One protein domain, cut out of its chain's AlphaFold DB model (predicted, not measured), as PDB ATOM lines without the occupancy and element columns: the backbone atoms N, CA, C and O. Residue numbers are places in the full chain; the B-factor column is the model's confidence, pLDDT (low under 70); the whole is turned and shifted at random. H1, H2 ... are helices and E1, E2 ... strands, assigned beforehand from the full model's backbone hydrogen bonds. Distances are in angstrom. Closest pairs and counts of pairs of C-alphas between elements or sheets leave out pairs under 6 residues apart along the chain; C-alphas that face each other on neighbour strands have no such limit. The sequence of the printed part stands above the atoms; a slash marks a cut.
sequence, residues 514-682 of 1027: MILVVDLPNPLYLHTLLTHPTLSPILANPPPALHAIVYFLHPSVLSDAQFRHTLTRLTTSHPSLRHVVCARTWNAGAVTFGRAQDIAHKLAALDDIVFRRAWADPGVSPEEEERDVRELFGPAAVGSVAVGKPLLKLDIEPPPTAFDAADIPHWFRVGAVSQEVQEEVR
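AT A GLANCE: This is residues 514 to 682 of the 1027 residues of the protein "Ribonuclease Z" of Gonapodya prolifera (strain JEL478) (UniProt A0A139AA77). Picture a head and a smaller, far lobe: the head is one small sheet of four parallel strands with H1 to H4 and H6 gathered about it, and the lobe is H5 and H8 side by side, well away from the sheet. Unnamed stretches and short H7 join the two. The printed part has 169 residues with eight named helices and five named strands, in the order E1 H1 H2 E2 H3 H4 E3 H5 H6 E4 E5 H7 H8, a mixed class. The sheet's order is E1 E2 E3 E4. The whole is loose, with a radius of gyration of the C-alphas of 19.1 A, and elongated, spanning 61 by 36 by 24 A.

HOW THE PARTS SIT: Begin at edge strand E1, residues 514 to 520; its parallel neighbour is E2, residues 546 to 553, with N 516 and O 548 within hydrogen-bond range at 3.0 A. E3, residues 578 to 583, is parallel to E2, with N 551 and O 580 at 2.9 A. Edge strand E4, residues 641 to 643, is parallel to E3, with N 642 and O 579 at 2.9 A. H1 (523 to 531), H2 (535 to 540), H3 (555 to 558), H4 (561 to 573) and H6 (622 to 633) are on the sheet but only graze it, H1 and H2 only just on it with 5 pairs of C-alphas within 10 A each. With H5, residues 594 to 606, three strand-helix-strand units follow, parallel neighbour strands joined through helices: E1, H1 H2, E2 and E2, H3 H4, E3, both with right-handed crossovers, and E3, H5 H6, E4. H6 touches H4 with residues 632 to 633 alone, C-alphas of Thr 568 and Phe 633 closest at 4.6 A. E5, residues 649 to 653, pairs with no named strand. H8, residues 675 to 682, touches H5 at a shallow tilt of 28 degrees, closest C-alphas Lys 602 and Val 681, 5.9 A. H7, residues 666 to 669, is close to H5 but not clearly touching, at 5.8 A between C-alphas of Gly 594 and Trp 667. Every O i to N i+4 pair is within range in H2, H4, H6 and H8, against 3 of 5 in H1 and 8 of 9 in H5; H3 and H7 are too short.

IN THESE COORDINATES: Find C-alpha 514 at (120.769, 118.505, 99.046), where E1 begins its 20.1 A; E2 measures 20.0 A, H4 18.0 A and H5 18.6 A. H8 ends at C-alpha 682, (158.811, 130.450, 131.512).

THE WHOLE: The C-alphas of Pro 533 and Arg 682, the two farthest apart, are 62.8 A apart. The printed part has no cut; the links H5 to H6 and E5 to H7 are long. Confidence is under 70 at residues 609, 618 to 620 and 669 to 677.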
ATOM      1  N   MET A 514     120.908 119.782  98.351       95.44
ATOM      2  CA  MET A 514     120.769 118.505  99.046       95.44
ATOM      3  C   MET A 514     122.125 118.039  99.579       95.44
ATOM      4  O   MET A 514     123.163 118.281  98.954       95.44
ATOM      5  N   ILE A 515     122.107 117.302 100.689       98.12
ATOM      6  CA  ILE A 515     123.249 116.520 101.172       98.12
ATOM      7  C   ILE A 515     122.815 115.099 101.531       98.12
ATOM      8  O   ILE A 515     121.688 114.876 101.978       98.12
ATOM      9  N   LEU A 516     123.724 114.143 101.368       98.44
ATOM     10  CA  LEU A 516     123.555 112.761 101.813       98.44
ATOM     11  C   LEU A 516     124.523 112.490 102.972       98.44
ATOM     12  O   LEU A 516     125.712 112.761 102.848       98.44
ATOM     13  N   VAL A 517     124.034 111.949 104.086       98.50
ATOM     14  CA  VAL A 517     124.865 111.486 105.208       98.50
ATOM     15  C   VAL A 517     124.817 109.964 105.263       98.50
ATOM     16  O   VAL A 517     123.731 109.385 105.244       98.50
ATOM     17  N   VAL A 518     125.985 109.325 105.329       97.38
ATOM     18  CA  VAL A 518     126.161 107.866 105.326       97.38
ATOM     19  C   VAL A 518     127.063 107.467 106.496       97.38
ATOM     20  O   VAL A 518     128.143 108.026 106.652       97.38
ATOM     21  N   ASP A 519     126.650 106.488 107.300       96.38
ATOM     22  CA  ASP A 519     127.440 105.920 108.403       96.38
ATOM     23  C   ASP A 519     127.617 104.414 108.180       96.38
ATOM     24  O   ASP A 519     126.621 103.700 108.048       96.38
ATOM     25  N   LEU A 520     128.865 103.944 108.103       94.88
ATOM     26  CA  LEU A 520     129.229 102.547 107.850       94.88
ATOM     27  C   LEU A 520     130.209 102.049 108.931       94.88
ATOM     28  O   LEU A 520     131.417 102.302 108.835       94.88
ATOM     29  N   PRO A 521     129.733 101.297 109.942       92.38
ATOM     30  CA  PRO A 521     130.575 100.836 111.046       92.38
ATOM     31  C   PRO A 521     131.455  99.622 110.694       92.38
ATOM     32  O   PRO A 521     132.342  99.283 111.468       92.38
ATOM     33  N   ASN A 522     131.226  98.947 109.557       92.88
ATOM     34  CA  ASN A 522     132.119  97.940 108.961       92.88
ATOM     35  C   ASN A 522     131.663  97.575 107.518       92.88
ATOM     36  O   ASN A 522     130.554  97.950 107.122       92.88
ATOM     37  N   PRO A 523     132.472  96.833 106.728       94.56
ATOM     38  CA  PRO A 523     132.144  96.474 105.343       94.56
ATOM     39  C   PRO A 523     130.853  95.671 105.115       94.56
ATOM     40  O   PRO A 523     130.331  95.710 104.004       94.56
ATOM     41  N   LEU A 524     130.280  94.990 106.120       94.38
ATOM     42  CA  LEU A 524     129.064  94.171 105.932       94.38
ATOM     43  C   LEU A 524     127.856  95.000 105.456       94.38
ATOM     44  O   LEU A 524     126.923  94.462 104.864       94.38
ATOM     45  N   TYR A 525     127.876  96.311 105.697       94.69
ATOM     46  CA  TYR A 525     126.836  97.260 105.296       94.69
ATOM     47  C   TYR A 525     126.958  97.729 103.831       94.69
ATOM     48  O   TYR A 525     126.002  98.289 103.288       94.69
ATOM     49  N   LEU A 526     128.104  97.502 103.169       94.50
ATOM     50  CA  LEU A 526     128.377  98.022 101.821       94.50
ATOM     51  C   LEU A 526     127.455  97.437 100.756       94.50
ATOM     52  O   LEU A 526     126.915  98.190  99.950       94.50
ATOM     53  N   HIS A 527     127.234  96.120 100.758       93.56
ATOM     54  CA  HIS A 527     126.347  95.482  99.783       93.56
ATOM     55  C   HIS A 527     124.929  96.069  99.858       93.56
ATOM     56  O   HIS A 527     124.377  96.456  98.830       93.56
ATOM     57  N   THR A 528     124.376  96.235 101.063       93.31
ATOM     58  CA  THR A 528     123.056  96.850 101.265       93.31
ATOM     59  C   THR A 528     123.024  98.300 100.776       93.31
ATOM     60  O   THR A 528     122.109  98.665 100.048       93.31
ATOM     61  N   LEU A 529     124.037  99.124 101.086       94.88
ATOM     62  CA  LEU A 529     124.131 100.500 100.570       94.88
ATOM     63  C   LEU A 529     124.159 100.545  99.031       94.88
ATOM     64  O   LEU A 529     123.442 101.334  98.415       94.88
ATOM     65  N   LEU A 530     124.990  99.702  98.416       94.19
ATOM     66  CA  LEU A 530     125.246  99.695  96.973       94.19
ATOM     67  C   LEU A 530     124.141  98.999  96.157       94.19
ATOM     68  O   LEU A 530     124.115  99.147  94.935       94.19
ATOM     69  N   THR A 531     123.210  98.295  96.808       94.38
ATOM     70  CA  THR A 531     122.024  97.675  96.181       94.38
ATOM     71  C   THR A 531     120.699  98.342  96.564       94.38
ATOM     72  O   THR A 531     119.688  98.087  95.910       94.38
ATOM     73  N   HIS A 532     120.675  99.219  97.576       93.44
ATOM     74  CA  HIS A 532     119.450  99.862  98.057       93.44
ATOM     75  C   HIS A 532     118.730 100.621  96.918       93.44
ATOM     76  O   HIS A 532     119.334 101.534  96.342       93.44
ATOM     77  N   PRO A 533     117.428 100.358  96.649       92.06
ATOM     78  CA  PRO A 533     116.707 100.884  95.484       92.06
ATOM     79  C   PRO A 533     116.808 102.399  95.272       92.06
ATOM     80  O   PRO A 533     116.955 102.844  94.141       92.06
ATOM     81  N   THR A 534     116.769 103.197  96.346       91.69
ATOM     82  CA  THR A 534     116.882 104.665  96.265       91.69
ATOM     83  C   THR A 534     118.319 105.204  96.321       91.69
ATOM     84  O   THR A 534     118.624 106.173  95.631       91.69
ATOM     85  N   LEU A 535     119.219 104.612  97.119       95.00
ATOM     86  CA  LEU A 535     120.583 105.131  97.307       95.00
ATOM     87  C   LEU A 535     121.534 104.715  96.180       95.00
ATOM     88  O   LEU A 535     122.373 105.518  95.778       95.00
ATOM     89  N   SER A 536     121.394 103.502  95.639       95.06
ATOM     90  CA  SER A 536     122.267 103.013  94.568       95.06
ATOM     91  C   SER A 536     122.181 103.881  93.296       95.06
ATOM     92  O   SER A 536     123.233 104.312  92.818       95.06
ATOM     93  N   PRO A 537     120.988 104.297  92.807       95.62
ATOM     94  CA  PRO A 537     120.884 105.283  91.727       95.62
ATOM     95  C   PRO A 537     121.512 106.642  92.059       95.62
ATOM     96  O   PRO A 537     122.175 107.216  91.200       95.62
ATOM     97  N   ILE A 538     121.375 107.141  93.296       95.12
ATOM     98  CA  ILE A 538     121.982 108.418  93.726       95.12
ATOM     99  C   ILE A 538     123.518 108.327  93.737       95.12
ATOM    100  O   ILE A 538     124.191 109.289  93.377       95.12
ATOM    101  N   LEU A 539     124.086 107.174  94.103       94.75
ATOM    102  CA  LEU A 539     125.532 106.916  94.071       94.75
ATOM    103  C   LEU A 539     126.055 106.523  92.673       94.75
ATOM    104  O   LEU A 539     127.270 106.497  92.453       94.75
ATOM    105  N   ALA A 540     125.168 106.210  91.726       93.31
ATOM    106  CA  ALA A 540     125.497 105.973  90.322       93.31
ATOM    107  C   ALA A 540     125.460 107.267  89.494       93.31
ATOM    108  O   ALA A 540     126.385 107.520  88.726       93.31
ATOM    109  N   ASN A 541     124.417 108.081  89.678       94.69
ATOM    110  CA  ASN A 541     124.179 109.337  88.972       94.69
ATOM    111  C   ASN A 541     123.568 110.384  89.933       94.69
ATOM    112  O   ASN A 541     122.341 110.528  89.985       94.69
ATOM    113  N   PRO A 542     124.399 111.086  90.730       95.75
ATOM    114  CA  PRO A 542     123.972 112.168  91.611       95.75
ATOM    115  C   PRO A 542     123.068 113.200  90.914       95.75
ATOM    116  O   PRO A 542     123.425 113.705  89.847       95.75
ATOM    117  N   PRO A 543     121.920 113.587  91.505       94.00
ATOM    118  CA  PRO A 543     121.127 114.686  90.964       94.00
ATOM    119  C   PRO A 543     121.914 116.005  91.095       94.00
ATOM    120  O   PRO A 543     122.584 116.189  92.112       94.00
ATOM    121  N   PRO A 544     121.797 116.975  90.164       91.00
ATOM    122  CA  PRO A 544     122.589 118.215  90.198       91.00
ATOM    123  C   PRO A 544     122.435 119.079  91.462       91.00
ATOM    124  O   PRO A 544     123.274 119.934  91.720       91.00
ATOM    125  N   ALA A 545     121.373 118.867  92.246       92.06
ATOM    126  CA  ALA A 545     121.158 119.523  93.535       92.06
ATOM    127  C   ALA A 545     121.882 118.835  94.713       92.06
ATOM    128  O   ALA A 545     121.919 119.404  95.802       92.06
ATOM    129  N   LEU A 546     122.459 117.637  94.542       96.31
ATOM    130  CA  LEU A 546     123.303 117.008  95.561       96.31
ATOM    131  C   LEU A 546     124.657 117.716  95.590       96.31
ATOM    132  O   LEU A 546     125.506 117.518  94.728       96.31
ATOM    133  N   HIS A 547     124.837 118.569  96.593       96.75
ATOM    134  CA  HIS A 547     126.020 119.410  96.738       96.75
ATOM    135  C   HIS A 547     127.119 118.726  97.560       96.75
ATOM    136  O   HIS A 547     128.300 118.981  97.326       96.75
ATOM    137  N   ALA A 548     126.755 117.851  98.508       97.81
ATOM    138  CA  ALA A 548     127.733 117.114  99.304       97.81
ATOM    139  C   ALA A 548     127.277 115.716  99.753       97.81
ATOM    140  O   ALA A 548     126.088 115.470  99.972       97.81
ATOM    141  N   ILE A 549     128.247 114.826  99.976       98.06
ATOM    142  CA  ILE A 549     128.083 113.576 100.723       98.06
ATOM    143  C   ILE A 549     129.011 113.604 101.946       98.06
ATOM    144  O   ILE A 549     130.210 113.862 101.822       98.06
ATOM    145  N   VAL A 550     128.460 113.340 103.129       98.31
ATOM    146  CA  VAL A 550     129.201 113.207 104.391       98.31
ATOM    147  C   VAL A 550     129.247 111.734 104.778       98.31
ATOM    148  O   VAL A 550     128.210 111.074 104.819       98.31
ATOM    149  N   TYR A 551     130.437 111.229 105.084       96.81
ATOM    150  CA  TYR A 551     130.665 109.833 105.440       96.81
ATOM    151  C   TYR A 551     131.236 109.730 106.856       96.81
ATOM    152  O   TYR A 551     132.233 110.385 107.167       96.81
ATOM    153  N   PHE A 552     130.650 108.872 107.687       96.19
ATOM    154  CA  PHE A 552     131.230 108.395 108.944       96.19
ATOM    155  C   PHE A 552     131.638 106.932 108.728       96.19
ATOM    156  O   PHE A 552     130.785 106.095 108.430       96.19
ATOM    157  N   LEU A 553     132.937 106.629 108.761       93.56
ATOM    158  CA  LEU A 553     133.473 105.349 108.287       93.56
ATOM    159  C   LEU A 553     134.401 104.697 109.310       93.56
ATOM    160  O   LEU A 553     135.405 105.278 109.737       93.56
ATOM    161  N   HIS A 554     134.151 103.421 109.594       90.69
ATOM    162  CA  HIS A 554     135.178 102.573 110.185       90.69
ATOM    163  C   HIS A 554     136.330 102.353 109.175       90.69
ATOM    164  O   HIS A 554     136.047 102.120 107.998       90.69
ATOM    165  N   PRO A 555     137.619 102.378 109.581       86.38
ATOM    166  CA  PRO A 555     138.751 102.331 108.647       86.38
ATOM    167  C   PRO A 555     138.737 101.157 107.658       86.38
ATOM    168  O   PRO A 555     139.064 101.349 106.491       86.38
ATOM    169  N   SER A 556     138.274  99.972 108.070       91.31
ATOM    170  CA  SER A 556     138.173  98.806 107.172       91.31
ATOM    171  C   SER A 556     137.174  98.973 106.018       91.31
ATOM    172  O   SER A 556     137.232  98.206 105.062       91.31
ATOM    173  N   VAL A 557     136.291  99.979 106.055       92.81
ATOM    174  CA  VAL A 557     135.412 100.345 104.930       92.81
ATOM    175  C   VAL A 557     136.186 101.088 103.835       92.81
ATOM    176  O   VAL A 557     135.904 100.898 102.656       92.81
ATOM    177  N   LEU A 558     137.206 101.882 104.192       88.12
ATOM    178  CA  LEU A 558     138.105 102.518 103.215       88.12
ATOM    179  C   LEU A 558     139.049 101.510 102.542       88.12
ATOM    180  O   LEU A 558     139.557 101.781 101.457       88.12
ATOM    181  N   SER A 559     139.269 100.345 103.156       88.88
ATOM    182  CA  SER A 559     140.041  99.244 102.567       88.88
ATOM    183  C   SER A 559     139.274  98.457 101.494       88.88
ATOM    184  O   SER A 559     139.892  97.683 100.767       88.88
ATOM    185  N   ASP A 560     137.952  98.625 101.380       93.06
ATOM    186  CA  ASP A 560     137.133  97.859 100.439       93.06
ATOM    187  C   ASP A 560     137.297  98.339  98.984       93.06
ATOM    188  O   ASP A 560     137.143  99.520  98.661       93.06
ATOM    189  N   ALA A 561     137.583  97.399  98.080       91.31
ATOM    190  CA  ALA A 561     137.860  97.695  96.676       91.31
ATOM    191  C   ALA A 561     136.620  98.171  95.893       91.31
ATOM    192  O   ALA A 561     136.740  99.040  95.023       91.31
ATOM    193  N   GLN A 562     135.426  97.649  96.200       89.69
ATOM    194  CA  GLN A 562     134.180  98.061  95.547       89.69
ATOM    195  C   GLN A 562     133.781  99.476  95.992       89.69
ATOM    196  O   GLN A 562     133.322 100.287  95.174       89.69
ATOM    197  N   PHE A 563     134.011  99.811  97.263       91.75
ATOM    198  CA  PHE A 563     133.785 101.148  97.795       91.75
ATOM    199  C   PHE A 563     134.804 102.164  97.252       91.75
ATOM    200  O   PHE A 563     134.377 103.189  96.716       91.75
ATOM    201  N   ARG A 564     136.116 101.860  97.254       90.38
ATOM    202  CA  ARG A 564     137.153 102.710  96.612       90.38
ATOM    203  C   ARG A 564     136.851 102.969  95.132       90.38
ATOM    204  O   ARG A 564     136.948 104.112  94.681       90.38
ATOM    205  N   HIS A 565     136.418 101.951  94.380       91.44
ATOM    206  CA  HIS A 565     136.000 102.122  92.983       91.44
ATOM    207  C   HIS A 565     134.777 103.049  92.851       91.44
ATOM    208  O   HIS A 565     134.779 103.964  92.025       91.44
ATOM    209  N   THR A 566     133.754 102.862  93.691       91.69
ATOM    210  CA  THR A 566     132.542 103.705  93.703       91.69
ATOM    211  C   THR A 566     132.872 105.170  94.009       91.69
ATOM    212  O   THR A 566     132.364 106.070  93.341       91.69
ATOM    213  N   LEU A 567     133.755 105.409  94.981       91.12
ATOM    214  CA  LEU A 567     134.226 106.739  95.368       91.12
ATOM    215  C   LEU A 567     135.047 107.409  94.257       91.12
ATOM    216  O   LEU A 567     134.754 108.546  93.892       91.12
ATOM    217  N   THR A 568     136.004 106.689  93.666       92.81
ATOM    218  CA  THR A 568     136.847 107.189  92.562       92.81
ATOM    219  C   THR A 568     136.016 107.520  91.314       92.81
ATOM    220  O   THR A 568     136.287 108.498  90.615       92.81
ATOM    221  N   ARG A 569     134.953 106.747  91.041       93.56
ATOM    222  CA  ARG A 569     133.972 107.067  89.991       93.56
ATOM    223  C   ARG A 569     133.218 108.360  90.305       93.56
ATOM    224  O   ARG A 569     133.065 109.194  89.418       93.56
ATOM    225  N   LEU A 570     132.748 108.539  91.542       93.50
ATOM    226  CA  LEU A 570     132.013 109.741  91.947       93.50
ATOM    227  C   LEU A 570     132.866 111.010  91.804       93.50
ATOM    228  O   LEU A 570     132.416 111.941  91.139       93.50
ATOM    229  N   THR A 571     134.094 111.019  92.333       92.50
ATOM    230  CA  THR A 571     135.013 112.173  92.240       92.50
ATOM    231  C   THR A 571     135.401 112.499  90.795       92.50
ATOM    232  O   THR A 571     135.450 113.669  90.422       92.50
ATOM    233  N   THR A 572     135.620 111.477  89.959       92.38
ATOM    234  CA  THR A 572     136.003 111.656  88.548       92.38
ATOM    235  C   THR A 572     134.839 112.135  87.675       92.38
ATOM    236  O   THR A 572     135.030 113.003  86.825       92.38
ATOM    237  N   SER A 573     133.630 111.592  87.859       93.88
ATOM    238  CA  SER A 573     132.464 111.946  87.031       93.88
ATOM    239  C   SER A 573     131.722 113.200  87.505       93.88
ATOM    240  O   SER A 573     131.052 113.836  86.695       93.88
ATOM    241  N   HIS A 574     131.833 113.575  88.785       92.62
ATOM    242  CA  HIS A 574     131.080 114.685  89.385       92.62
ATOM    243  C   HIS A 574     131.998 115.631  90.187       92.62
ATOM    244  O   HIS A 574     131.826 115.772  91.396       92.62
ATOM    245  N   PRO A 575     132.957 116.335  89.552       89.81
ATOM    246  CA  PRO A 575     133.970 117.150  90.248       89.81
ATOM    247  C   PRO A 575     133.418 118.374  91.013       89.81
ATOM    248  O   PRO A 575     134.143 119.017  91.777       89.81
ATOM    249  N   SER A 576     132.141 118.720  90.821       90.94
ATOM    250  CA  SER A 576     131.411 119.718  91.617       90.94
ATOM    251  C   SER A 576     130.843 119.161  92.929       90.94
ATOM    252  O   SER A 576     130.593 119.940  93.849       90.94
ATOM    253  N   LEU A 577     130.660 117.843  93.041       95.00
ATOM    254  CA  LEU A 577     130.228 117.190  94.273       95.00
ATOM    255  C   LEU A 577     131.332 117.330  95.332       95.00
ATOM    256  O   LEU A 577     132.528 117.327  95.021       95.00
ATOM    257  N   ARG A 578     130.936 117.500  96.594       96.81
ATOM    258  CA  ARG A 578     131.867 117.596  97.723       96.81
ATOM    259  C   ARG A 578     131.736 116.386  98.634       96.81
ATOM    260  O   ARG A 578     130.633 116.007  99.013       96.81
ATOM    261  N   HIS A 579     132.855 115.791  99.019       96.44
ATOM    262  CA  HIS A 579     132.882 114.627  99.902       96.44
ATOM    263  C   HIS A 579     133.583 115.002 101.209       96.44
ATOM    264  O   HIS A 579     134.743 115.404 101.194       96.44
ATOM    265  N   VAL A 580     132.892 114.866 102.342       96.38
ATOM    266  CA  VAL A 580     133.478 115.050 103.681       96.38
ATOM    267  C   VAL A 580     133.595 113.682 104.331       96.38
ATOM    268  O   VAL A 580     132.582 113.074 104.674       96.38
ATOM    269  N   VAL A 581     134.817 113.180 104.482       94.56
ATOM    270  CA  VAL A 581     135.055 111.803 104.933       94.56
ATOM    271  C   VAL A 581     135.645 111.820 106.338       94.56
ATOM    272  O   VAL A 581     136.754 112.301 106.554       94.56
ATOM    273  N   CYS A 582     134.903 111.293 107.308       93.12
ATOM    274  CA  CYS A 582     135.357 111.126 108.683       93.12
ATOM    275  C   CYS A 582     135.712 109.652 108.898       93.12
ATOM    276  O   CYS A 582     134.817 108.811 108.958       93.12
ATOM    277  N   ALA A 583     137.001 109.346 109.033       86.56
ATOM    278  CA  ALA A 583     137.486 108.008 109.358       86.56
ATOM    279  C   ALA A 583     138.387 108.047 110.597       86.56
ATOM    280  O   ALA A 583     139.095 109.025 110.833       86.56
ATOM    281  N   ARG A 584     138.344 106.979 111.401       73.19
ATOM    282  CA  ARG A 584     139.008 106.911 112.717       73.19
ATOM    283  C   ARG A 584     140.544 106.994 112.664       73.19
ATOM    284  O   ARG A 584     141.145 107.399 113.650       73.19
ATOM    285  N   THR A 585     141.171 106.638 111.541       75.06
ATOM    286  CA  THR A 585     142.637 106.628 111.365       75.06
ATOM    287  C   THR A 585     143.254 108.020 111.236       75.06
ATOM    288  O   THR A 585     144.183 108.330 111.971       75.06
ATOM    289  N   TRP A 586     142.739 108.876 110.347       78.94
ATOM    290  CA  TRP A 586     143.404 110.135 109.957       78.94
ATOM    291  C   TRP A 586     143.602 111.164 111.084       78.94
ATOM    292  O   TRP A 586     144.461 112.032 110.982       78.94
ATOM    293  N   ASN A 587     142.805 111.077 112.149       80.25
ATOM    294  CA  ASN A 587     142.779 112.047 113.246       80.25
ATOM    295  C   ASN A 587     143.061 111.393 114.616       80.25
ATOM    296  O   ASN A 587     142.717 111.968 115.647       80.25
ATOM    297  N   ALA A 588     143.611 110.171 114.655       76.31
ATOM    298  CA  ALA A 588     143.621 109.330 115.858       76.31
ATOM    299  C   ALA A 588     144.181 110.036 117.113       76.31
ATOM    300  O   ALA A 588     143.555 109.976 118.173       76.31
ATOM    301  N   GLY A 589     145.306 110.748 116.977       76.69
ATOM    302  CA  GLY A 589     145.908 111.552 118.048       76.69
ATOM    303  C   GLY A 589     145.676 113.064 117.965       76.69
ATOM    304  O   GLY A 589     146.147 113.774 118.852       76.69
ATOM    305  N   ALA A 590     144.918 113.557 116.982       83.81
ATOM    306  CA  ALA A 590     144.648 114.984 116.785       83.81
ATOM    307  C   ALA A 590     143.845 115.582 117.961       83.81
ATOM    308  O   ALA A 590     142.933 114.935 118.485       83.81
ATOM    309  N   VAL A 591     144.184 116.791 118.420       85.44
ATOM    310  CA  VAL A 591     143.734 117.315 119.731       85.44
ATOM    311  C   VAL A 591     142.364 117.999 119.653       85.44
ATOM    312  O   VAL A 591     142.237 119.092 119.099       85.44
ATOM    313  N   THR A 592     141.337 117.412 120.281       86.69
ATOM    314  CA  THR A 592     140.002 118.037 120.382       86.69
ATOM    315  C   THR A 592     139.975 119.164 121.428       86.69
ATOM    316  O   THR A 592     139.585 120.291 121.120       86.69
ATOM    317  N   PHE A 593     140.413 118.886 122.662       87.94
ATOM    318  CA  PHE A 593     140.321 119.806 123.809       87.94
ATOM    319  C   PHE A 593     141.643 120.543 124.067       87.94
ATOM    320  O   PHE A 593     142.310 120.321 125.080       87.94
ATOM    321  N   GLY A 594     142.026 121.423 123.139       83.50
ATOM    322  CA  GLY A 594     143.306 122.141 123.174       83.50
ATOM    323  C   GLY A 594     143.555 122.874 124.486       83.50
ATOM    324  O   GLY A 594     144.651 122.811 125.026       83.50
ATOM    325  N   ARG A 595     142.525 123.472 125.088       83.12
ATOM    326  CA  ARG A 595     142.697 124.234 126.336       83.12
ATOM    327  C   ARG A 595     142.786 123.364 127.600       83.12
ATOM    328  O   ARG A 595     143.047 123.906 128.670       83.12
ATOM    329  N   ALA A 596     142.618 122.044 127.488       84.31
ATOM    330  CA  ALA A 596     143.026 121.071 128.508       84.31
ATOM    331  C   ALA A 596     144.420 120.484 128.205       84.31
ATOM    332  O   ALA A 596     145.204 120.266 129.126       84.31
ATOM    333  N   GLN A 597     144.754 120.307 126.920       83.12
ATOM    334  CA  GLN A 597     146.099 119.944 126.453       83.12
ATOM    335  C   GLN A 597     147.142 120.996 126.885       83.12
ATOM    336  O   GLN A 597     148.175 120.631 127.437       83.12
ATOM    337  N   ASP A 598     146.843 122.291 126.712       79.88
ATOM    338  CA  ASP A 598     147.664 123.422 127.174       79.88
ATOM    339  C   ASP A 598     148.013 123.305 128.660       79.88
ATOM    340  O   ASP A 598     149.155 123.505 129.059       79.88
ATOM    341  N   ILE A 599     147.016 122.981 129.484       80.50
ATOM    342  CA  ILE A 599     147.145 122.904 130.939       80.50
ATOM    343  C   ILE A 599     147.978 121.680 131.342       80.50
ATOM    344  O   ILE A 599     148.936 121.818 132.100       80.50
ATOM    345  N   ALA A 600     147.707 120.513 130.750       79.88
ATOM    346  CA  ALA A 600     148.533 119.322 130.949       79.88
ATOM    347  C   ALA A 600     149.996 119.547 130.516       79.88
ATOM    348  O   ALA A 600     150.909 119.036 131.157       79.88
ATOM    349  N   HIS A 601     150.235 120.335 129.460       77.38
ATOM    350  CA  HIS A 601     151.579 120.735 129.041       77.38
ATOM    351  C   HIS A 601     152.245 121.743 129.989       77.38
ATOM    352  O   HIS A 601     153.450 121.629 130.194       77.38
ATOM    353  N   LYS A 602     151.495 122.689 130.578       77.56
ATOM    354  CA  LYS A 602     152.011 123.602 131.616       77.56
ATOM    355  C   LYS A 602     152.478 122.815 132.832       77.56
ATOM    356  O   LYS A 602     153.648 122.894 133.185       77.56
ATOM    357  N   LEU A 603     151.592 122.005 133.414       78.81
ATOM    358  CA  LEU A 603     151.918 121.152 134.558       78.81
ATOM    359  C   LEU A 603     153.155 120.281 134.280       78.81
ATOM    360  O   LEU A 603     154.127 120.345 135.026       78.81
ATOM    361  N   ALA A 604     153.171 119.573 133.144       77.81
ATOM    362  CA  ALA A 604     154.275 118.718 132.691       77.81
ATOM    363  C   ALA A 604     155.501 119.473 132.115       77.81
ATOM    364  O   ALA A 604     156.290 118.913 131.337       77.81
ATOM    365  N   ALA A 605     155.629 120.756 132.455       75.25
ATOM    366  CA  ALA A 605     156.832 121.564 132.304       75.25
ATOM    367  C   ALA A 605     157.307 122.166 133.643       75.25
ATOM    368  O   ALA A 605     158.494 122.443 133.765       75.25
ATOM    369  N   LEU A 606     156.417 122.318 134.636       74.94
ATOM    370  CA  LEU A 606     156.771 122.706 136.010       74.94
ATOM    371  C   LEU A 606     157.271 121.507 136.832       74.94
ATOM    372  O   LEU A 606     158.228 121.632 137.592       74.94
ATOM    373  N   ASP A 607     156.623 120.352 136.666       71.44
ATOM    374  CA  ASP A 607     157.007 119.077 137.273       71.44
ATOM    375  C   ASP A 607     156.661 117.936 136.304       71.44
ATOM    376  O   ASP A 607     155.502 117.537 136.165       71.44
ATOM    377  N   ASP A 608     157.670 117.420 135.600       70.56
ATOM    378  CA  ASP A 608     157.501 116.326 134.638       70.56
ATOM    379  C   ASP A 608     157.724 114.922 135.245       70.56
ATOM    380  O   ASP A 608     157.736 113.929 134.511       70.56
ATOM    381  N   ILE A 609     157.848 114.835 136.578       67.75
ATOM    382  CA  ILE A 609     157.816 113.593 137.365       67.75
ATOM    383  C   ILE A 609     156.366 113.301 137.776       67.75
ATOM    384  O   ILE A 609     155.862 112.201 137.544       67.75
ATOM    385  N   VAL A 610     155.676 114.299 138.339       71.12
ATOM    386  CA  VAL A 610     154.275 114.196 138.778       71.12
ATOM    387  C   VAL A 610     153.310 114.300 137.594       71.12
ATOM    388  O   VAL A 610     152.299 113.592 137.558       71.12
ATOM    389  N   PHE A 611     153.599 115.150 136.600       76.31
ATOM    390  CA  PHE A 611     152.670 115.416 135.501       76.31
ATOM    391  C   PHE A 611     153.161 114.874 134.158       76.31
ATOM    392  O   PHE A 611     154.119 115.350 133.552       76.31
ATOM    393  N   ARG A 612     152.431 113.882 133.639       77.88
ATOM    394  CA  ARG A 612     152.642 113.330 132.298       77.88
ATOM    395  C   ARG A 612     152.030 114.253 131.240       77.88
ATOM    396  O   ARG A 612     150.848 114.587 131.316       77.88
ATOM    397  N   ARG A 613     152.807 114.603 130.207       80.50
ATOM    398  CA  ARG A 613     152.295 115.307 129.014       80.50
ATOM    399  C   ARG A 613     151.187 114.480 128.363       80.50
ATOM    400  O   ARG A 613     151.381 113.291 128.116       80.50
ATOM    401  N   ALA A 614     150.055 115.112 128.061       83.62
ATOM    402  CA  ALA A 614     148.957 114.441 127.376       83.62
ATOM    403  C   ALA A 614     149.398 113.986 125.973       83.62
ATOM    404  O   ALA A 614     149.920 114.777 125.189       83.62
ATOM    405  N   TRP A 615     149.176 112.714 125.645       85.94
ATOM    406  CA  TRP A 615     149.484 112.155 124.338       85.94
ATOM    407  C   TRP A 615     148.719 112.896 123.241       85.94
ATOM    408  O   TRP A 615     147.485 112.935 123.223       85.94
ATOM    409  N   ALA A 616     149.475 113.451 122.301       83.06
ATOM    410  CA  ALA A 616     148.984 113.993 121.053       83.06
ATOM    411  C   ALA A 616     149.897 113.523 119.925       83.06
ATOM    412  O   ALA A 616     151.121 113.547 120.045       83.06
ATOM    413  N   ASP A 617     149.275 113.138 118.823       77.06
ATOM    414  CA  ASP A 617     149.928 113.050 117.525       77.06
ATOM    415  C   ASP A 617     149.625 114.385 116.815       77.06
ATOM    416  O   ASP A 617     148.454 114.788 116.828       77.06
ATOM    417  N   PRO A 618     150.598 115.105 116.216       64.00
ATOM    418  CA  PRO A 618     150.275 116.198 115.290       64.00
ATOM    419  C   PRO A 618     149.327 115.746 114.161       64.00
ATOM    420  O   PRO A 618     148.587 116.566 113.614       64.00
ATOM    421  N   GLY A 619     149.290 114.443 113.873       65.69
ATOM    422  CA  GLY A 619     148.408 113.824 112.903       65.69
ATOM    423  C   GLY A 619     148.953 113.932 111.485       65.69
ATOM    424  O   GLY A 619     150.057 114.416 111.241       65.69
ATOM    425  N   VAL A 620     148.144 113.467 110.537       69.69
ATOM    426  CA  VAL A 620     148.501 113.427 109.118       69.69
ATOM    427  C   VAL A 620     148.762 114.851 108.604       69.69
ATOM    428  O   VAL A 620     147.911 115.741 108.749       69.69
ATOM    429  N   SER A 621     149.940 115.081 108.007       75.75
ATOM    430  CA  SER A 621     150.305 116.397 107.458       75.75
ATOM    431  C   SER A 621     149.362 116.810 106.311       75.75
ATOM    432  O   SER A 621     148.703 115.954 105.722       75.75
ATOM    433  N   PRO A 622     149.271 118.099 105.934       76.25
ATOM    434  CA  PRO A 622     148.483 118.516 104.770       76.25
ATOM    435  C   PRO A 622     148.882 117.805 103.464       76.25
ATOM    436  O   PRO A 622     148.020 117.469 102.655       76.25
ATOM    437  N   GLU A 623     150.176 117.556 103.274       81.81
ATOM    438  CA  GLU A 623     150.756 116.891 102.102       81.81
ATOM    439  C   GLU A 623     150.480 115.381 102.124       81.81
ATOM    440  O   GLU A 623     150.167 114.777 101.097       81.81
ATOM    441  N   GLU A 624     150.557 114.774 103.309       84.62
ATOM    442  CA  GLU A 624     150.180 113.382 103.532       84.62
ATOM    443  C   GLU A 624     148.673 113.156 103.379       84.62
ATOM    444  O   GLU A 624     148.255 112.165 102.793       84.62
ATOM    445  N   GLU A 625     147.849 114.102 103.828       82.25
ATOM    446  CA  GLU A 625     146.399 114.077 103.663       82.25
ATOM    447  C   GLU A 625     146.027 114.135 102.177       82.25
ATOM    448  O   GLU A 625     145.173 113.375 101.720       82.25
ATOM    449  N   GLU A 626     146.694 114.996 101.400       82.75
ATOM    450  CA  GLU A 626     146.476 115.062  99.956       82.75
ATOM    451  C   GLU A 626     146.949 113.783  99.245       82.75
ATOM    452  O   GLU A 626     146.265 113.297  98.341       82.75
ATOM    453  N   ARG A 627     148.080 113.200  99.668       89.50
ATOM    454  CA  ARG A 627     148.580 111.900  99.185       89.50
ATOM    455  C   ARG A 627     147.573 110.782  99.460       89.50
ATOM    456  O   ARG A 627     147.216 110.059  98.533       89.50
ATOM    457  N   ASP A 628     147.098 110.664 100.695       87.69
ATOM    458  CA  ASP A 628     146.129 109.650 101.119       87.69
ATOM    459  C   ASP A 628     144.800 109.802 100.358       87.69
ATOM    460  O   ASP A 628     144.267 108.822  99.834       87.69
ATOM    461  N   VAL A 629     144.282 111.030 100.214       87.81
ATOM    462  CA  VAL A 629     143.087 111.313  99.397       87.81
ATOM    463  C   VAL A 629     143.318 110.932  97.929       87.81
ATOM    464  O   VAL A 629     142.467 110.282  97.317       87.81
ATOM    465  N   ARG A 630     144.478 111.277  97.363       89.31
ATOM    466  CA  ARG A 630     144.854 110.957  95.977       89.31
ATOM    467  C   ARG A 630     144.980 109.448  95.737       89.31
ATOM    468  O   ARG A 630     144.632 108.988  94.651       89.31
ATOM    469  N   GLU A 631     145.437 108.677  96.724       88.75
ATOM    470  CA  GLU A 631     145.538 107.213  96.640       88.75
ATOM    471  C   GLU A 631     144.177 106.518  96.831       88.75
ATOM    472  O   GLU A 631     143.832 105.584  96.101       88.75
ATOM    473  N   LEU A 632     143.378 106.966  97.804       86.06
ATOM    474  CA  LEU A 632     142.099 106.342  98.163       86.06
ATOM    475  C   LEU A 632     140.967 106.668  97.171       86.06
ATOM    476  O   LEU A 632     140.118 105.808  96.932       86.06
ATOM    477  N   PHE A 633     140.966 107.876  96.589       88.12
ATOM    478  CA  PHE A 633     139.870 108.431  95.775       88.12
ATOM    479  C   PHE A 633     140.298 108.867  94.352       88.12
ATOM    480  O   PHE A 633     139.469 109.374  93.589       88.12
ATOM    481  N   GLY A 634     141.575 108.695  93.991       87.69
ATOM    482  CA  GLY A 634     142.154 109.099  92.703       87.69
ATOM    483  C   GLY A 634     142.518 110.594  92.605       87.69
ATOM    484  O   GLY A 634     142.092 111.405  93.423       87.69
ATOM    485  N   PRO A 635     143.284 111.020  91.582       86.50
ATOM    486  CA  PRO A 635     143.771 112.401  91.474       86.50
ATOM    487  C   PRO A 635     142.673 113.457  91.257       86.50
ATOM    488  O   PRO A 635     142.864 114.607  91.637       86.50
ATOM    489  N   ALA A 636     141.507 113.081  90.718       87.25
ATOM    490  CA  ALA A 636     140.347 113.975  90.591       87.25
ATOM    491  C   ALA A 636     139.668 114.315  91.941       87.25
ATOM    492  O   ALA A 636     138.796 115.184  92.004       87.25
ATOM    493  N   ALA A 637     140.060 113.639  93.026       88.19
ATOM    494  CA  ALA A 637     139.554 113.878  94.374       88.19
ATOM    495  C   ALA A 637     140.135 115.129  95.054       88.19
ATOM    496  O   ALA A 637     139.552 115.638  96.013       88.19
ATOM    497  N   VAL A 638     141.288 115.625  94.596       87.25
ATOM    498  CA  VAL A 638     141.975 116.750  95.244       87.25
ATOM    499  C   VAL A 638     141.113 118.014  95.135       87.25
ATOM    500  O   VAL A 638     140.755 118.452  94.045       87.25
ATOM    501  N   GLY A 639     140.731 118.583  96.283       87.50
ATOM    502  CA  GLY A 639     139.845 119.750  96.374       87.50
ATOM    503  C   GLY A 639     138.340 119.457  96.240       87.50
ATOM    504  O   GLY A 639     137.531 120.329  96.563       87.50
ATOM    505  N   SER A 640     137.941 118.246  95.829       92.38
ATOM    506  CA  SER A 640     136.543 117.777  95.869       92.38
ATOM    507  C   SER A 640     136.253 116.898  97.096       92.38
ATOM    508  O   SER A 640     135.128 116.893  97.600       92.38
ATOM    509  N   VAL A 641     137.272 116.229  97.642       94.69
ATOM    510  CA  VAL A 641     137.248 115.489  98.912       94.69
ATOM    511  C   VAL A 641     137.982 116.282  99.998       94.69
ATOM    512  O   VAL A 641     139.005 116.911  99.729       94.69
ATOM    513  N   ALA A 642     137.487 116.222 101.236       92.81
ATOM    514  CA  ALA A 642     138.182 116.690 102.432       92.81
ATOM    515  C   ALA A 642     138.100 115.650 103.561       92.81
ATOM    516  O   ALA A 642     137.030 115.086 103.826       92.81
ATOM    517  N   VAL A 643     139.210 115.451 104.279       92.06
ATOM    518  CA  VAL A 643     139.196 114.729 105.560       92.06
ATOM    519  C   VAL A 643     138.451 115.573 106.587       92.06
ATOM    520  O   VAL A 643     138.775 116.749 106.788       92.06
ATOM    521  N   GLY A 644     137.460 114.969 107.243       91.38
ATOM    522  CA  GLY A 644     136.637 115.608 108.261       91.38
ATOM    523  C   GLY A 644     137.451 116.007 109.492       91.38
ATOM    524  O   GLY A 644     138.136 115.176 110.083       91.38
ATOM    525  N   LYS A 645     137.353 117.279 109.887       89.56
ATOM    526  CA  LYS A 645     138.057 117.892 111.028       89.56
ATOM    527  C   LYS A 645     137.061 118.686 111.880       89.56
ATOM    528  O   LYS A 645     136.055 119.139 111.326       89.56
ATOM    529  N   PRO A 646     137.295 118.881 113.191       88.94
ATOM    530  CA  PRO A 646     136.436 119.732 114.004       88.94
ATOM    531  C   PRO A 646     136.396 121.148 113.423       88.94
ATOM    532  O   PRO A 646     137.411 121.701 113.005       88.94
ATOM    533  N   LEU A 647     135.192 121.704 113.386       91.62
ATOM    534  CA  LEU A 647     134.826 123.003 112.824       91.62
ATOM    535  C   LEU A 647     135.022 123.175 111.305       91.62
ATOM    536  O   LEU A 647     134.703 124.247 110.789       91.62
ATOM    537  N   LEU A 648     135.412 122.129 110.560       93.81
ATOM    538  CA  LEU A 648     135.383 122.138 109.091       93.81
ATOM    539  C   LEU A 648     133.960 122.452 108.601       93.81
ATOM    540  O   LEU A 648     133.006 121.740 108.939       93.81
ATOM    541  N   LYS A 649     133.827 123.507 107.797       95.38
ATOM    542  CA  LYS A 649     132.551 124.042 107.313       95.38
ATOM    543  C   LYS A 649     132.443 123.918 105.791       95.38
ATOM    544  O   LYS A 649     133.432 123.971 105.063       95.38
ATOM    545  N   LEU A 650     131.215 123.776 105.301       96.25
ATOM    546  CA  LEU A 650     130.891 123.821 103.878       96.25
ATOM    547  C   LEU A 650     129.555 124.545 103.691       96.25
ATOM    548  O   LEU A 650     128.514 124.059 104.142       96.25
ATOM    549  N   ASP A 651     129.581 125.710 103.041       95.06
ATOM    550  CA  ASP A 651     128.356 126.398 102.628       95.06
ATOM    551  C   ASP A 651     127.687 125.585 101.508       95.06
ATOM    552  O   ASP A 651     128.285 125.337 100.464       95.06
ATOM    553  N   ILE A 652     126.455 125.132 101.755       94.38
ATOM    554  CA  ILE A 652     125.659 124.337 100.805       94.38
ATOM    555  C   ILE A 652     124.753 125.247  99.967       94.38
ATOM    556  O   ILE A 652     124.371 124.891  98.851       94.38
ATOM    557  N   GLU A 653     124.419 126.428 100.490       89.00
ATOM    558  CA  GLU A 653     123.702 127.475  99.772       89.00
ATOM    559  C   GLU A 653     124.372 128.848 100.002       89.00
ATOM    560  O   GLU A 653     124.286 129.372 101.120       89.00
ATOM    561  N   PRO A 654     124.996 129.483  98.984       85.56
ATOM    562  CA  PRO A 654     125.100 129.059  97.577       85.56
ATOM    563  C   PRO A 654     125.857 127.729  97.386       85.56
ATOM    564  O   PRO A 654     126.543 127.313  98.315       85.56
ATOM    565  N   PRO A 655     125.745 127.073  96.210       85.50
ATOM    566  CA  PRO A 655     126.433 125.812  95.935       85.50
ATOM    567  C   PRO A 655     127.942 125.875  96.248       85.50
ATOM    568  O   PRO A 655     128.574 126.900  95.969       85.50
ATOM    569  N   PRO A 656     128.526 124.803  96.815       87.31
ATOM    570  CA  PRO A 656     129.852 124.846  97.417       87.31
ATOM    571  C   PRO A 656     130.969 125.023  96.384       87.31
ATOM    572  O   PRO A 656     131.237 124.141  95.570       87.31
ATOM    573  N   THR A 657     131.696 126.135  96.472       86.56
ATOM    574  CA  THR A 657     132.913 126.354  95.678       86.56
ATOM    575  C   THR A 657     134.120 125.639  96.292       86.56
ATOM    576  O   THR A 657     134.804 124.882  95.600       86.56
ATOM    577  N   ALA A 658     134.340 125.814  97.597       91.06
ATOM    578  CA  ALA A 658     135.456 125.258  98.361       91.06
ATOM    579  C   ALA A 658     135.034 124.900  99.800       91.06
ATOM    580  O   ALA A 658     133.983 125.335 100.273       91.06
ATOM    581  N   PHE A 659     135.871 124.127 100.494       94.38
ATOM    582  CA  PHE A 659     135.739 123.881 101.931       94.38
ATOM    583  C   PHE A 659     136.241 125.085 102.740       94.38
ATOM    584  O   PHE A 659     137.245 125.704 102.387       94.38
ATOM    585  N   ASP A 660     135.560 125.397 103.841       93.62
ATOM    586  CA  ASP A 660     135.922 126.468 104.768       93.62
ATOM    587  C   ASP A 660     136.629 125.872 105.994       93.62
ATOM    588  O   ASP A 660     136.038 125.152 106.803       93.62
ATOM    589  N   ALA A 661     137.928 126.157 106.086       89.81
ATOM    590  CA  ALA A 661     138.828 125.684 107.131       89.81
ATOM    591  C   ALA A 661     139.237 126.788 108.126       89.81
ATOM    592  O   ALA A 661     140.009 126.512 109.042       89.81
ATOM    593  N   ALA A 662     138.738 128.025 107.975       89.06
ATOM    594  CA  ALA A 662     139.169 129.170 108.791       89.06
ATOM    595  C   ALA A 662     138.792 129.036 110.278       89.06
ATOM    596  O   ALA A 662     139.377 129.683 111.141       89.06
ATOM    597  N   ASP A 663     137.806 128.187 110.558       87.75
ATOM    598  CA  ASP A 663     137.256 127.914 111.881       87.75
ATOM    599  C   ASP A 663     137.980 126.752 112.607       87.75
ATOM    600  O   ASP A 663     137.700 126.501 113.779       87.75
ATOM    601  N   ILE A 664     138.888 126.024 111.934       87.75
ATOM    602  CA  ILE A 664     139.577 124.844 112.491       87.75
ATOM    603  C   ILE A 664     140.647 125.290 113.508       87.75
ATOM    604  O   ILE A 664     141.503 126.108 113.161       87.75
ATOM    605  N   PRO A 665     140.670 124.754 114.746       82.50
ATOM    606  CA  PRO A 665     141.649 125.170 115.751       82.50
ATOM    607  C   PRO A 665     143.089 124.794 115.377       82.50
ATOM    608  O   PRO A 665     143.347 123.668 114.955       82.50
ATOM    609  N   HIS A 666     144.049 125.698 115.608       77.19
ATOM    610  CA  HIS A 666     145.458 125.454 115.266       77.19
ATOM    611  C   HIS A 666     146.051 124.246 116.013       77.19
ATOM    612  O   HIS A 666     146.759 123.441 115.413       77.19
ATOM    613  N   TRP A 667     145.694 124.063 117.290       74.50
ATOM    614  CA  TRP A 667     146.146 122.942 118.125       74.50
ATOM    615  C   TRP A 667     145.678 121.569 117.624       74.50
ATOM    616  O   TRP A 667     146.281 120.560 117.968       74.50
ATOM    617  N   PHE A 668     144.639 121.499 116.780       74.81
ATOM    618  CA  PHE A 668     144.117 120.220 116.285       74.81
ATOM    619  C   PHE A 668     145.176 119.414 115.512       74.81
ATOM    620  O   PHE A 668     145.208 118.193 115.624       74.81
ATOM    621  N   ARG A 669     146.057 120.106 114.774       63.34
ATOM    622  CA  ARG A 669     147.174 119.543 113.986       63.34
ATOM    623  C   ARG A 669     148.552 119.765 114.624       63.34
ATOM    624  O   ARG A 669     149.581 119.540 113.994       63.34
ATOM    625  N   VAL A 670     148.594 120.305 115.841       58.16
ATOM    626  CA  VAL A 670     149.832 120.780 116.465       58.16
ATOM    627  C   VAL A 670     149.862 120.301 117.910       58.16
ATOM    628  O   VAL A 670     149.361 120.965 118.810       58.16
ATOM    629  N   GLY A 671     150.497 119.145 118.127       52.12
ATOM    630  CA  GLY A 671     150.839 118.660 119.469       52.12
ATOM    631  C   GLY A 671     151.921 119.500 120.168       52.12
ATOM    632  O   GLY A 671     152.182 119.301 121.351       52.12
ATOM    633  N   ALA A 672     152.549 120.444 119.458       53.03
ATOM    634  CA  ALA A 672     153.488 121.393 120.041       53.03
ATOM    635  C   ALA A 672     152.764 122.474 120.863       53.03
ATOM    636  O   ALA A 672     151.760 123.047 120.446       53.03
ATOM    637  N   VAL A 673     153.333 122.775 122.027       61.34
ATOM    638  CA  VAL A 673     152.908 123.851 122.928       61.34
ATOM    639  C   VAL A 673     152.941 125.198 122.193       61.34
ATOM    640  O   VAL A 673     153.953 125.510 121.563       61.34
ATOM    641  N   SER A 674     151.873 126.004 122.262       65.12
ATOM    642  CA  SER A 674     151.843 127.329 121.617       65.12
ATOM    643  C   SER A 674     152.860 128.290 122.246       65.12
ATOM    644  O   SER A 674     153.241 128.116 123.402       65.12
ATOM    645  N   GLN A 675     153.292 129.325 121.514       68.19
ATOM    646  CA  GLN A 675     154.225 130.325 122.060       68.19
ATOM    647  C   GLN A 675     153.662 131.011 123.314       68.19
ATOM    648  O   GLN A 675     154.391 131.138 124.287       68.19
ATOM    649  N   GLU A 676     152.355 131.313 123.332       69.56
ATOM    650  CA  GLU A 676     151.624 131.813 124.513       69.56
ATOM    651  C   GLU A 676     151.916 130.948 125.754       69.56
ATOM    652  O   GLU A 676     152.278 131.447 126.816       69.56
ATOM    653  N   VAL A 677     151.805 129.624 125.605       68.62
ATOM    654  CA  VAL A 677     151.988 128.676 126.707       68.62
ATOM    655  C   VAL A 677     153.468 128.454 127.036       68.62
ATOM    656  O   VAL A 677     153.789 128.224 128.197       68.62
ATOM    657  N   GLN A 678     154.380 128.556 126.064       72.31
ATOM    658  CA  GLN A 678     155.828 128.524 126.322       72.31
ATOM    659  C   GLN A 678     156.289 129.752 127.126       72.31
ATOM    660  O   GLN A 678     157.133 129.620 128.013       72.31
ATOM    661  N   GLU A 679     155.720 130.927 126.848       78.56
ATOM    662  CA  GLU A 679     155.974 132.161 127.598       78.56
ATOM    663  C   GLU A 679     155.391 132.075 129.016       78.56
ATOM    664  O   GLU A 679     156.138 132.285 129.972       78.56
ATOM    665  N   GLU A 680     154.131 131.646 129.178       76.44
ATOM    666  CA  GLU A 680     153.528 131.402 130.503       76.44
ATOM    667  C   GLU A 680     154.321 130.376 131.337       76.44
ATOM    668  O   GLU A 680     154.528 130.580 132.533       76.44
ATOM    669  N   VAL A 681     154.791 129.278 130.728       74.19
ATOM    670  CA  VAL A 681     155.637 128.282 131.413       74.19
ATOM    671  C   VAL A 681     156.937 128.914 131.903       74.19
ATOM    672  O   VAL A 681     157.333 128.654 133.037       74.19
ATOM    673  N   ARG A 682     157.584 129.763 131.093       79.88
ATOM    674  CA  ARG A 682     158.811 130.450 131.512       79.88
ATOM    675  C   ARG A 682     158.542 131.431 132.653       79.88
ATOM    676  O   ARG A 682     159.291 131.414 133.617       79.88
TER     677      ARG A 682